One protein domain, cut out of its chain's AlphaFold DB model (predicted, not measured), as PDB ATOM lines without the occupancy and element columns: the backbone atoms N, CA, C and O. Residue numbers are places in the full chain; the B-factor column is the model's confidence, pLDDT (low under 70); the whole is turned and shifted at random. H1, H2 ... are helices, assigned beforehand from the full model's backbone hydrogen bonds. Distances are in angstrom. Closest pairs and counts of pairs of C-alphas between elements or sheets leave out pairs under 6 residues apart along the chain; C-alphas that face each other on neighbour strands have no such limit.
ATOM      1  N   ILE A   4     -18.139  11.056 -36.351       95.06
ATOM      2  CA  ILE A   4     -19.295  10.183 -36.611       95.06
ATOM      3  C   ILE A   4     -18.865   8.723 -36.492       95.06
ATOM      4  O   ILE A   4     -19.471   7.966 -35.727       95.06
ATOM      5  N   GLY A   5     -17.807   8.334 -37.209       96.38
ATOM      6  CA  GLY A   5     -17.276   6.975 -37.160       96.38
ATOM      7  C   GLY A   5     -16.766   6.616 -35.768       96.38
ATOM      8  O   GLY A   5     -17.084   5.549 -35.242       96.38
ATOM      9  N   THR A   6     -16.056   7.536 -35.109       97.12
ATOM     10  CA  THR A   6     -15.552   7.313 -33.745       97.12
ATOM     11  C   THR A   6     -16.692   7.105 -32.754       97.12
ATOM     12  O   THR A   6     -16.667   6.137 -31.999       97.12
ATOM     13  N   LEU A   7     -17.720   7.954 -32.780       96.88
ATOM     14  CA  LEU A   7     -18.889   7.818 -31.914       96.88
ATOM     15  C   LEU A   7     -19.687   6.542 -32.228       96.88
ATOM     16  O   LEU A   7     -20.215   5.905 -31.318       96.88
ATOM     17  N   SER A   8     -19.740   6.124 -33.496       95.81
ATOM     18  CA  SER A   8     -20.339   4.846 -33.891       95.81
ATOM     19  C   SER A   8     -19.592   3.649 -33.293       95.81
ATOM     20  O   SER A   8     -20.236   2.716 -32.823       95.81
ATOM     21  N   ASN A   9     -18.257   3.699 -33.238       97.06
ATOM     22  CA  ASN A   9     -17.437   2.651 -32.620       97.06
ATOM     23  C   ASN A   9     -17.592   2.586 -31.092       97.06
ATOM     24  O   ASN A   9     -17.421   1.517 -30.507       97.06
ATOM     25  N   VAL A  10     -17.923   3.702 -30.433       97.62
ATOM     26  CA  VAL A  10     -18.293   3.694 -29.004       97.62
ATOM     27  C   VAL A  10     -19.698   3.110 -28.805       97.62
ATOM     28  O   VAL A  10     -19.933   2.316 -27.891       97.62
ATOM     29  N   GLY A  11     -20.630   3.494 -29.678       97.06
ATOM     30  CA  GLY A  11     -22.065   3.349 -29.467       97.06
ATOM     31  C   GLY A  11     -22.625   4.573 -28.739       97.06
ATOM     32  O   GLY A  11     -22.082   5.007 -27.725       97.06
ATOM     33  N   LYS A  12     -23.715   5.145 -29.261       97.25
ATOM     34  CA  LYS A  12     -24.278   6.414 -28.765       97.25
ATOM     35  C   LYS A  12     -24.810   6.291 -27.334       97.25
ATOM     36  O   LYS A  12     -24.427   7.089 -26.488       97.25
ATOM     37  N   SER A  13     -25.612   5.263 -27.051       97.00
ATOM     38  CA  SER A  13     -26.122   4.987 -25.700       97.00
ATOM     39  C   SER A  13     -24.995   4.721 -24.707       97.00
ATOM     40  O   SER A  13     -24.967   5.318 -23.636       97.00
ATOM     41  N   THR A  14     -24.000   3.922 -25.099       97.88
ATOM     42  CA  THR A  14     -22.789   3.694 -24.300       97.88
ATOM     43  C   THR A  14     -22.056   4.992 -23.975       97.88
ATOM     44  O   THR A  14     -21.669   5.205 -22.827       97.88
ATOM     45  N   PHE A  15     -21.841   5.856 -24.974       98.44
ATOM     46  CA  PHE A  15     -21.134   7.121 -24.785       98.44
ATOM     47  C   PHE A  15     -21.833   8.000 -23.746       98.44
ATOM     48  O   PHE A  15     -21.165   8.552 -22.879       98.44
ATOM     49  N   VAL A  16     -23.165   8.082 -23.805       98.38
ATOM     50  CA  VAL A  16     -23.974   8.850 -22.851       98.38
ATOM     51  C   VAL A  16     -23.956   8.204 -21.465       98.38
ATOM     52  O   VAL A  16     -23.641   8.876 -20.486       98.38
ATOM     53  N   LYS A  17     -24.236   6.897 -21.372       98.38
ATOM     54  CA  LYS A  17     -24.312   6.161 -20.100       98.38
ATOM     55  C   LYS A  17     -23.026   6.274 -19.280       98.38
ATOM     56  O   LYS A  17     -23.087   6.413 -18.064       98.38
ATOM     57  N   TYR A  18     -21.875   6.236 -19.947       98.50
ATOM     58  CA  TYR A  18     -20.556   6.256 -19.314       98.50
ATOM     59  C   TYR A  18     -19.804   7.578 -19.522       98.50
ATOM     60  O   TYR A  18     -18.585   7.624 -19.351       98.50
ATOM     61  N   TYR A  19     -20.503   8.661 -19.882       98.62
ATOM     62  CA  TYR A  19     -19.896   9.947 -20.251       98.62
ATOM     63  C   TYR A  19     -18.878  10.435 -19.212       98.62
ATOM     64  O   TYR A  19     -17.718  10.692 -19.543       98.62
ATOM     65  N   TYR A  20     -19.279  10.496 -17.939       98.31
ATOM     66  CA  TYR A  20     -18.410  10.985 -16.867       98.31
ATOM     67  C   TYR A  20     -17.280  10.018 -16.514       98.31
ATOM     68  O   TYR A  20     -16.195  10.478 -16.163       98.31
ATOM     69  N   ASN A  21     -17.467   8.703 -16.686       98.31
ATOM     70  CA  ASN A  21     -16.353   7.759 -16.584       98.31
ATOM     71  C   ASN A  21     -15.313   8.071 -17.664       98.31
ATOM     72  O   ASN A  21     -14.137   8.252 -17.368       98.31
ATOM     73  N   PHE A  22     -15.735   8.217 -18.920       98.38
ATOM     74  CA  PHE A  22     -14.809   8.526 -20.006       98.38
ATOM     75  C   PHE A  22     -14.093   9.872 -19.819       98.38
ATOM     76  O   PHE A  22     -12.897   9.952 -20.138       98.38
ATOM     77  N   LYS A  23     -14.790  10.880 -19.270       98.06
ATOM     78  CA  LYS A  23     -14.257  12.216 -18.970       98.06
ATOM     79  C   LYS A  23     -13.224  12.199 -17.840       98.06
ATOM     80  O   LYS A  23     -12.122  12.708 -18.027       98.06
ATOM     81  N   ASN A  24     -13.565  11.596 -16.701       97.88
ATOM     82  CA  ASN A  24     -12.835  11.795 -15.445       97.88
ATOM     83  C   ASN A  24     -11.943  10.609 -15.060       97.88
ATOM     84  O   ASN A  24     -10.922  10.793 -14.404       97.88
ATOM     85  N   GLU A  25     -12.297   9.394 -15.478       98.19
ATOM     86  CA  GLU A  25     -11.660   8.179 -14.976       98.19
ATOM     87  C   GLU A  25     -10.509   7.690 -15.854       98.19
ATOM     88  O   GLU A  25     -10.407   7.978 -17.053       98.19
ATOM     89  N   SER A  26      -9.641   6.865 -15.272       97.75
ATOM     90  CA  SER A  26      -8.607   6.165 -16.035       97.75
ATOM     91  C   SER A  26      -9.217   5.190 -17.055       97.75
ATOM     92  O   SER A  26     -10.355   4.733 -16.927       97.75
ATOM     93  N   ARG A  27      -8.434   4.815 -18.076       96.81
ATOM     94  CA  ARG A  27      -8.850   3.795 -19.056       96.81
ATOM     95  C   ARG A  27      -9.213   2.470 -18.382       96.81
ATOM     96  O   ARG A  27     -10.174   1.836 -18.800       96.81
ATOM     97  N   TYR A  28      -8.443   2.061 -17.375       97.12
ATOM     98  CA  TYR A  28      -8.683   0.816 -16.654       97.12
ATOM     99  C   TYR A  28     -10.043   0.841 -15.947       97.12
ATOM    100  O   TYR A  28     -10.855  -0.051 -16.175       97.12
ATOM    101  N   VAL A  29     -10.326   1.915 -15.197       97.81
ATOM    102  CA  VAL A  29     -11.612   2.104 -14.506       97.81
ATOM    103  C   VAL A  29     -12.770   2.096 -15.506       97.81
ATOM    104  O   VAL A  29     -13.734   1.370 -15.311       97.81
ATOM    105  N   CYS A  30     -12.649   2.804 -16.633       97.50
ATOM    106  CA  CYS A  30     -13.683   2.790 -17.671       97.50
ATOM    107  C   CYS A  30     -14.003   1.371 -18.172       97.50
ATOM    108  O   CYS A  30     -15.171   1.044 -18.343       97.50
ATOM    109  N   ILE A  31     -12.980   0.539 -18.411       97.31
ATOM    110  CA  ILE A  31     -13.152  -0.824 -18.937       97.31
ATOM    111  C   ILE A  31     -13.892  -1.715 -17.935       97.31
ATOM    112  O   ILE A  31     -14.769  -2.472 -18.343       97.31
ATOM    113  N   ILE A  32     -13.577  -1.618 -16.641       96.88
ATOM    114  CA  ILE A  32     -14.225  -2.448 -15.614       96.88
ATOM    115  C   ILE A  32     -15.615  -1.933 -15.208       96.88
ATOM    116  O   ILE A  32     -16.411  -2.711 -14.696       96.88
ATOM    117  N   SER A  33     -15.935  -0.659 -15.468       96.56
ATOM    118  CA  SER A  33     -17.248  -0.068 -15.158       96.56
ATOM    119  C   SER A  33     -18.374  -0.491 -16.110       96.56
ATOM    120  O   SER A  33     -19.544  -0.231 -15.820       96.56
ATOM    121  N   PHE A  34     -18.058  -1.114 -17.251       96.88
ATOM    122  CA  PHE A  34     -19.082  -1.627 -18.165       96.88
ATOM    123  C   PHE A  34     -19.924  -2.704 -17.481       96.88
ATOM    124  O   PHE A  34     -19.394  -3.721 -17.036       96.88
ATOM    125  N   THR A  35     -21.239  -2.495 -17.448       95.94
ATOM    126  CA  THR A  35     -22.196  -3.453 -16.877       95.94
ATOM    127  C   THR A  35     -22.716  -4.413 -17.938       95.94
ATOM    128  O   THR A  35     -23.245  -5.466 -17.606       95.94
ATOM    129  N   GLU A  36     -22.619  -4.043 -19.216       94.50
ATOM    130  CA  GLU A  36     -22.955  -4.909 -20.337       94.50
ATOM    131  C   GLU A  36     -21.927  -6.035 -20.493       94.50
ATOM    132  O   GLU A  36     -20.718  -5.834 -20.316       94.50
ATOM    133  N   ASP A  37     -22.416  -7.204 -20.910       94.12
ATOM    134  CA  ASP A  37     -21.602  -8.383 -21.211       94.12
ATOM    135  C   ASP A  37     -20.902  -8.253 -22.575       94.12
ATOM    136  O   ASP A  37     -21.173  -8.942 -23.558       94.12
ATOM    137  N   TYR A  38     -20.031  -7.254 -22.666       93.88
ATOM    138  CA  TYR A  38     -19.111  -7.084 -23.777       93.88
ATOM    139  C   TYR A  38     -17.822  -7.859 -23.513       93.88
ATOM    140  O   TYR A  38     -17.319  -7.889 -22.391       93.88
ATOM    141  N   THR A  39     -17.209  -8.368 -24.581       97.31
ATOM    142  CA  THR A  39     -15.843  -8.894 -24.500       97.31
ATOM    143  C   THR A  39     -14.862  -7.797 -24.078       97.31
ATOM    144  O   THR A  39     -15.068  -6.613 -24.370       97.31
ATOM    145  N   ASP A  40     -13.747  -8.175 -23.453       95.94
ATOM    146  CA  ASP A  40     -12.721  -7.221 -23.005       95.94
ATOM    147  C   ASP A  40     -12.180  -6.362 -24.153       95.94
ATOM    148  O   ASP A  40     -11.995  -5.151 -24.010       95.94
ATOM    149  N   ILE A  41     -12.009  -6.969 -25.333       97.19
ATOM    150  CA  ILE A  41     -11.611  -6.268 -26.560       97.19
ATOM    151  C   ILE A  41     -12.646  -5.196 -26.910       97.19
ATOM    152  O   ILE A  41     -12.300  -4.057 -27.224       97.19
ATOM    153  N   ALA A  42     -13.930  -5.532 -26.828       97.56
ATOM    154  CA  ALA A  42     -15.015  -4.634 -27.174       97.56
ATOM    155  C   ALA A  42     -15.168  -3.484 -26.155       97.56
ATOM    156  O   ALA A  42     -15.439  -2.350 -26.562       97.56
ATOM    157  N   LYS A  43     -14.934  -3.732 -24.857       98.12
ATOM    158  CA  LYS A  43     -14.858  -2.695 -23.806       98.12
ATOM    159  C   LYS A  43     -13.667  -1.762 -24.033       98.12
ATOM    160  O   LYS A  43     -13.810  -0.535 -24.002       98.12
ATOM    161  N   ALA A  44     -12.497  -2.330 -24.331       97.94
ATOM    162  CA  ALA A  44     -11.275  -1.582 -24.601       97.94
ATOM    163  C   ALA A  44     -11.406  -0.680 -25.836       97.94
ATOM    164  O   ALA A  44     -11.046   0.497 -25.770       97.94
ATOM    165  N   THR A  45     -11.956  -1.192 -26.938       98.00
ATOM    166  CA  THR A  45     -12.194  -0.425 -28.171       98.00
ATOM    167  C   THR A  45     -13.111   0.766 -27.916       98.00
ATOM    168  O   THR A  45     -12.735   1.900 -28.217       98.00
ATOM    169  N   ARG A  46     -14.269   0.547 -27.278       98.38
ATOM    170  CA  ARG A  46     -15.208   1.628 -26.935       98.38
ATOM    171  C   ARG A  46     -14.559   2.686 -26.051       98.38
ATOM    172  O   ARG A  46     -14.654   3.872 -26.350       98.38
ATOM    173  N   THR A  47     -13.834   2.256 -25.019       98.44
ATOM    174  CA  THR A  47     -13.111   3.161 -24.115       98.44
ATOM    175  C   THR A  47     -12.082   4.003 -24.867       98.44
ATOM    176  O   THR A  47     -11.999   5.210 -24.656       98.44
ATOM    177  N   ASN A  48     -11.315   3.400 -25.779       98.12
ATOM    178  CA  ASN A  48     -10.302   4.118 -26.552       98.12
ATOM    179  C   ASN A  48     -10.909   5.196 -27.440       98.12
ATOM    180  O   ASN A  48     -10.417   6.325 -27.452       98.12
ATOM    181  N   HIS A  49     -11.976   4.860 -28.161       98.50
ATOM    182  CA  HIS A  49     -12.673   5.819 -29.005       98.50
ATOM    183  C   HIS A  49     -13.330   6.924 -28.171       98.50
ATOM    184  O   HIS A  49     -13.157   8.097 -28.493       98.50
ATOM    185  N   ALA A  50     -13.982   6.584 -27.056       98.50
ATOM    186  CA  ALA A  50     -14.619   7.563 -26.182       98.50
ATOM    187  C   ALA A  50     -13.598   8.536 -25.583       98.50
ATOM    188  O   ALA A  50     -13.725   9.745 -25.751       98.50
ATOM    189  N   LYS A  51     -12.517   8.035 -24.972       98.31
ATOM    190  CA  LYS A  51     -11.465   8.898 -24.408       98.31
ATOM    191  C   LYS A  51     -10.762   9.740 -25.472       98.31
ATOM    192  O   LYS A  51     -10.308  10.840 -25.169       98.31
ATOM    193  N   ARG A  52     -10.689   9.268 -26.722       98.19
ATOM    194  CA  ARG A  52     -10.186  10.071 -27.843       98.19
ATOM    195  C   ARG A  52     -11.098  11.268 -28.143       98.19
ATOM    196  O   ARG A  52     -10.563  12.345 -28.373       98.19
ATOM    197  N   ILE A  53     -12.424  11.106 -28.090       98.44
ATOM    198  CA  ILE A  53     -13.392  12.213 -28.245       98.44
ATOM    199  C   ILE A  53     -13.139  13.298 -27.191       98.44
ATOM    200  O   ILE A  53     -13.043  14.471 -27.541       98.44
ATOM    201  N   PHE A  54     -12.956  12.911 -25.925       98.00
ATOM    202  CA  PHE A  54     -12.633  13.859 -24.852       98.00
ATOM    203  C   PHE A  54     -11.278  14.537 -25.055       98.00
ATOM    204  O   PHE A  54     -11.178  15.754 -24.941       98.00
ATOM    205  N   ARG A  55     -10.239  13.773 -25.412       97.38
ATOM    206  CA  ARG A  55      -8.897  14.318 -25.664       97.38
ATOM    207  C   ARG A  55      -8.871  15.330 -26.812       97.38
ATOM    208  O   ARG A  55      -8.060  16.244 -26.784       97.38
ATOM    209  N   GLU A  56      -9.727  15.159 -27.818       96.94
ATOM    210  CA  GLU A  56      -9.855  16.089 -28.948       96.94
ATOM    211  C   GLU A  56     -10.844  17.242 -28.673       96.94
ATOM    212  O   GLU A  56     -11.102  18.037 -29.570       96.94
ATOM    213  N   GLY A  57     -11.398  17.359 -27.457       97.00
ATOM    214  CA  GLY A  57     -12.326  18.438 -27.091       97.00
ATOM    215  C   GLY A  57     -13.695  18.349 -27.775       97.00
ATOM    216  O   GLY A  57     -14.414  19.338 -27.853       97.00
ATOM    217  N   MET A  58     -14.070  17.172 -28.284       97.56
ATOM    218  CA  MET A  58     -15.268  16.973 -29.113       97.56
ATOM    219  C   MET A  58     -16.478  16.428 -28.335       97.56
ATOM    220  O   MET A  58     -17.469  16.026 -28.943       97.56
ATOM    221  N   SER A  59     -16.427  16.374 -27.000       97.69
ATOM    222  CA  SER A  59     -17.472  15.742 -26.178       97.69
ATOM    223  C   SER A  59     -18.829  16.448 -26.274       97.69
ATOM    224  O   SER A  59     -19.845  15.783 -26.464       97.69
ATOM    225  N   VAL A  60     -18.845  17.783 -26.237       97.88
ATOM    226  CA  VAL A  60     -20.060  18.606 -26.395       97.88
ATOM    227  C   VAL A  60     -20.684  18.405 -27.778       97.88
ATOM    228  O   VAL A  60     -21.882  18.153 -27.901       97.88
ATOM    229  N   GLN A  61     -19.860  18.420 -28.832       97.75
ATOM    230  CA  GLN A  61     -20.328  18.159 -30.193       97.75
ATOM    231  C   GLN A  61     -20.902  16.741 -30.332       97.75
ATOM    232  O   GLN A  61     -21.941  16.555 -30.967       97.75
ATOM    233  N   ALA A  62     -20.274  15.744 -29.700       98.06
ATOM    234  CA  ALA A  62     -20.786  14.378 -29.676       98.06
ATOM    235  C   ALA A  62     -22.169  14.298 -29.008       98.06
ATOM    236  O   ALA A  62     -23.065  13.672 -29.572       98.06
ATOM    237  N   LEU A  63     -22.382  14.968 -27.867       98.31
ATOM    238  CA  LEU A  63     -23.693  15.035 -27.206       98.31
ATOM    239  C   LEU A  63     -24.753  15.659 -28.120       98.31
ATOM    240  O   LEU A  63     -25.819  15.072 -28.307       98.31
ATOM    241  N   GLN A  64     -24.442  16.784 -28.766       97.75
ATOM    242  CA  GLN A  64     -25.368  17.444 -29.689       97.75
ATOM    243  C   GLN A  64     -25.764  16.534 -30.863       97.75
ATOM    244  O   GLN A  64     -26.931  16.491 -31.261       97.75
ATOM    245  N   MET A  65     -24.814  15.762 -31.398       96.94
ATOM    246  CA  MET A  65     -25.079  14.785 -32.457       96.94
ATOM    247  C   MET A  65     -25.974  13.634 -31.991       96.94
ATOM    248  O   MET A  65     -26.779  13.136 -32.777       96.94
ATOM    249  N   ILE A  66     -25.839  13.196 -30.737       97.50
ATOM    250  CA  ILE A  66     -26.686  12.146 -30.156       97.50
ATOM    251  C   ILE A  66     -28.110  12.662 -29.963       97.50
ATOM    252  O   ILE A  66     -29.045  11.989 -30.385       97.50
ATOM    253  N   ILE A  67     -28.268  13.868 -29.409       97.69
ATOM    254  CA  ILE A  67     -29.572  14.507 -29.177       97.69
ATOM    255  C   ILE A  67     -30.354  14.671 -30.487       97.69
ATOM    256  O   ILE A  67     -31.568  14.489 -30.513       97.69
ATOM    257  N   ASN A  68     -29.653  14.972 -31.581       96.38
ATOM    258  CA  ASN A  68     -30.252  15.154 -32.903       96.38
ATOM    259  C   ASN A  68     -30.411  13.835 -33.693       96.38
ATOM    260  O   ASN A  68     -30.806  13.858 -34.859       96.38
ATOM    261  N   SER A  69     -30.084  12.677 -33.108       93.25
ATOM    262  CA  SER A  69     -30.143  11.387 -33.800       93.25
ATOM    263  C   SER A  69     -31.526  10.743 -33.698       93.25
ATOM    264  O   SER A  69     -31.992  10.419 -32.614       93.25
ATOM    265  N   SER A  70     -32.146  10.439 -34.842       89.25
ATOM    266  CA  SER A  70     -33.451   9.757 -34.905       89.25
ATOM    267  C   SER A  70     -33.423   8.265 -34.541       89.25
ATOM    268  O   SER A  70     -34.473   7.636 -34.455       89.25
ATOM    269  N   ARG A  71     -32.233   7.675 -34.366       89.88
ATOM    270  CA  ARG A  71     -32.031   6.235 -34.099       89.88
ATOM    271  C   ARG A  71     -31.619   5.940 -32.656       89.88
ATOM    272  O   ARG A  71     -31.059   4.881 -32.389       89.88
ATOM    273  N   VAL A  72     -31.809   6.896 -31.758       94.12
ATOM    274  CA  VAL A  72     -31.459   6.780 -30.342       94.12
ATOM    275  C   VAL A  72     -32.751   6.817 -29.536       94.12
ATOM    276  O   VAL A  72     -33.660   7.579 -29.859       94.12
ATOM    277  N   ASP A  73     -32.853   5.956 -28.529       95.38
ATOM    278  CA  ASP A  73     -34.009   5.918 -27.642       95.38
ATOM    279  C   ASP A  73     -34.138   7.218 -26.834       95.38
ATOM    280  O   ASP A  73     -33.173   7.958 -26.616       95.38
ATOM    281  N   LYS A  74     -35.367   7.500 -26.398       96.00
ATOM    282  CA  LYS A  74     -35.692   8.747 -25.709       96.00
ATOM    283  C   LYS A  74     -34.900   8.914 -24.409       96.00
ATOM    284  O   LYS A  74     -34.428  10.017 -24.148       96.00
ATOM    285  N   ASP A  75     -34.704   7.841 -23.647       96.81
ATOM    286  CA  ASP A  75     -34.009   7.896 -22.357       96.81
ATOM    287  C   ASP A  75     -32.542   8.310 -22.536       96.81
ATOM    288  O   ASP A  75     -32.038   9.181 -21.823       96.81
ATOM    289  N   THR A  76     -31.871   7.761 -23.552       97.62
ATOM    290  CA  THR A  76     -30.517   8.170 -23.936       97.62
ATOM    291  C   THR A  76     -30.473   9.636 -24.382       97.62
ATOM    292  O   THR A  76     -29.548  10.357 -24.003       97.62
ATOM    293  N   ILE A  77     -31.448  10.105 -25.170       98.25
ATOM    294  CA  ILE A  77     -31.516  11.513 -25.606       98.25
ATOM    295  C   ILE A  77     -31.705  12.448 -24.404       98.25
ATOM    296  O   ILE A  77     -31.016  13.463 -24.300       98.25
ATOM    297  N   ASP A  78     -32.614  12.112 -23.492       98.06
ATOM    298  CA  ASP A  78     -32.923  12.938 -22.327       98.06
ATOM    299  C   ASP A  78     -31.734  12.995 -21.356       98.06
ATOM    300  O   ASP A  78     -31.424  14.062 -20.821       98.06
ATOM    301  N   LEU A  79     -30.999  11.892 -21.182       98.19
ATOM    302  CA  LEU A  79     -29.747  11.898 -20.424       98.19
ATOM    303  C   LEU A  79     -28.665  12.745 -21.113       98.19
ATOM    304  O   LEU A  79     -27.986  13.521 -20.444       98.19
ATOM    305  N   ALA A  80     -28.528  12.658 -22.440       98.25
ATOM    306  CA  ALA A  80     -27.567  13.471 -23.183       98.25
ATOM    307  C   ALA A  80     -27.845  14.979 -23.048       98.25
ATOM    308  O   ALA A  80     -26.900  15.750 -22.903       98.25
ATOM    309  N   ARG A  81     -29.122  15.396 -23.045       98.19
ATOM    310  CA  ARG A  81     -29.519  16.795 -22.797       98.19
ATOM    311  C   ARG A  81     -29.109  17.269 -21.407       98.19
ATOM    312  O   ARG A  81     -28.462  18.302 -21.301       98.19
ATOM    313  N   LYS A  82     -29.401  16.480 -20.368       98.25
ATOM    314  CA  LYS A  82     -29.011  16.799 -18.982       98.25
ATOM    315  C   LYS A  82     -27.499  16.964 -18.827       98.25
ATOM    316  O   LYS A  82     -27.032  17.877 -18.151       98.25
ATOM    317  N   ILE A  83     -26.727  16.082 -19.463       98.38
ATOM    318  CA  ILE A  83     -25.264  16.183 -19.461       98.38
ATOM    319  C   ILE A  83     -24.829  17.456 -20.193       98.38
ATOM    320  O   ILE A  83     -24.000  18.191 -19.671       98.38
ATOM    321  N   LEU A  84     -25.397  17.744 -21.368       97.75
ATOM    322  CA  LEU A  84     -25.060  18.937 -22.147       97.75
ATOM    323  C   LEU A  84     -25.323  20.230 -21.363       97.75
ATOM    324  O   LEU A  84     -24.469  21.107 -21.367       97.75
ATOM    325  N   GLU A  85     -26.446  20.321 -20.648       97.00
ATOM    326  CA  GLU A  85     -26.772  21.451 -19.762       97.00
ATOM    327  C   GLU A  85     -25.749  21.643 -18.635       97.00
ATOM    328  O   GLU A  85     -25.512  22.765 -18.211       97.00
ATOM    329  N   THR A  86     -25.128  20.561 -18.155       96.31
ATOM    330  CA  THR A  86     -24.100  20.612 -17.098       96.31
ATOM    331  C   THR A  86     -22.718  20.990 -17.646       96.31
ATOM    332  O   THR A  86     -21.858  21.469 -16.913       96.31
ATOM    333  N   GLU A  87     -22.476  20.717 -18.927       90.81
ATOM    334  CA  GLU A  87     -21.191  20.929 -19.603       90.81
ATOM    335  C   GLU A  87     -21.134  22.252 -20.393       90.81
ATOM    336  O   GLU A  87     -20.071  22.568 -20.933       90.81
ATOM    337  N   SER A  88     -22.256  22.979 -20.477       73.56
ATOM    338  CA  SER A  88     -22.405  24.290 -21.136       73.56
ATOM    339  C   SER A  88     -22.259  25.435 -20.139       73.56
ATOM    340  O   SER A  88     -21.685  26.471 -20.540       73.56
TER     341      SER A  88
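Overview. This is residues 4 to 88 of the 88 residues of an uncharacterized protein of Acetobacterium bakii (UniProt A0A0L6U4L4). Two helical hairpins, H4 with H5 and H6 with H7, stand at opposite ends of a small rounded body, and the short helices H1, H2 and H3 fill the space between them. H1 and H3 pack on the long helix H5, while H2, near the middle, packs on H7. The printed part has 85 residues with seven named helices, H1 to H7 in chain order, and no named strand: the class is all helix, mostly crossed. It is compact, with a radius of gyration of the C-alphas of 11.9 A and spans of 30 by 24 by 21 A.

Arrangement. The hub is H5, residues 40 to 55. It touches H4, residues 27 to 32, in a hairpin at a steep tilt of 42 degrees, closest at the C-alphas of Ile 31 and Lys 43, 5.5 A. H1, residues 4 to 10, touches H5, closest at the C-alphas of Val 10 and Arg 46, 4.3 A. H3, residues 19 to 24, touches residues 47 to 54 of H5 alone, closest at the C-alphas of Phe 22 and Lys 51, 5.5 A. H2, residues 12 to 17, touches residues 76 to 80 alone of H7, residues 74 to 87, closest at the C-alphas of Ser 13 and Thr 76, 5.7 A. H6, residues 59 to 67, touches H7 in a hairpin at a shallow tilt of 30 degrees, closest at the C-alphas of Ile 67 and Ile 77, 5.0 A. H5 and H7 are apart. In H1 to H7 every O i to N i+4 pair is within hydrogen-bond range.

Along the chain. H1 begins at C-alpha 4, (-19.295, 10.183, -36.611). H5 is 22.0 A long from C-alpha 40 to C-alpha 55, H7 19.9 A and H6 12.5 A. H7 ends at C-alpha 87, (-21.191, 20.929, -19.603).

Size, cuts and confidence. The C-alphas farthest apart are those of Thr 39 and Ser 88, 34.0 A. The printed part has no cut and no long link, and no printed residue is under 70 in pLDDT.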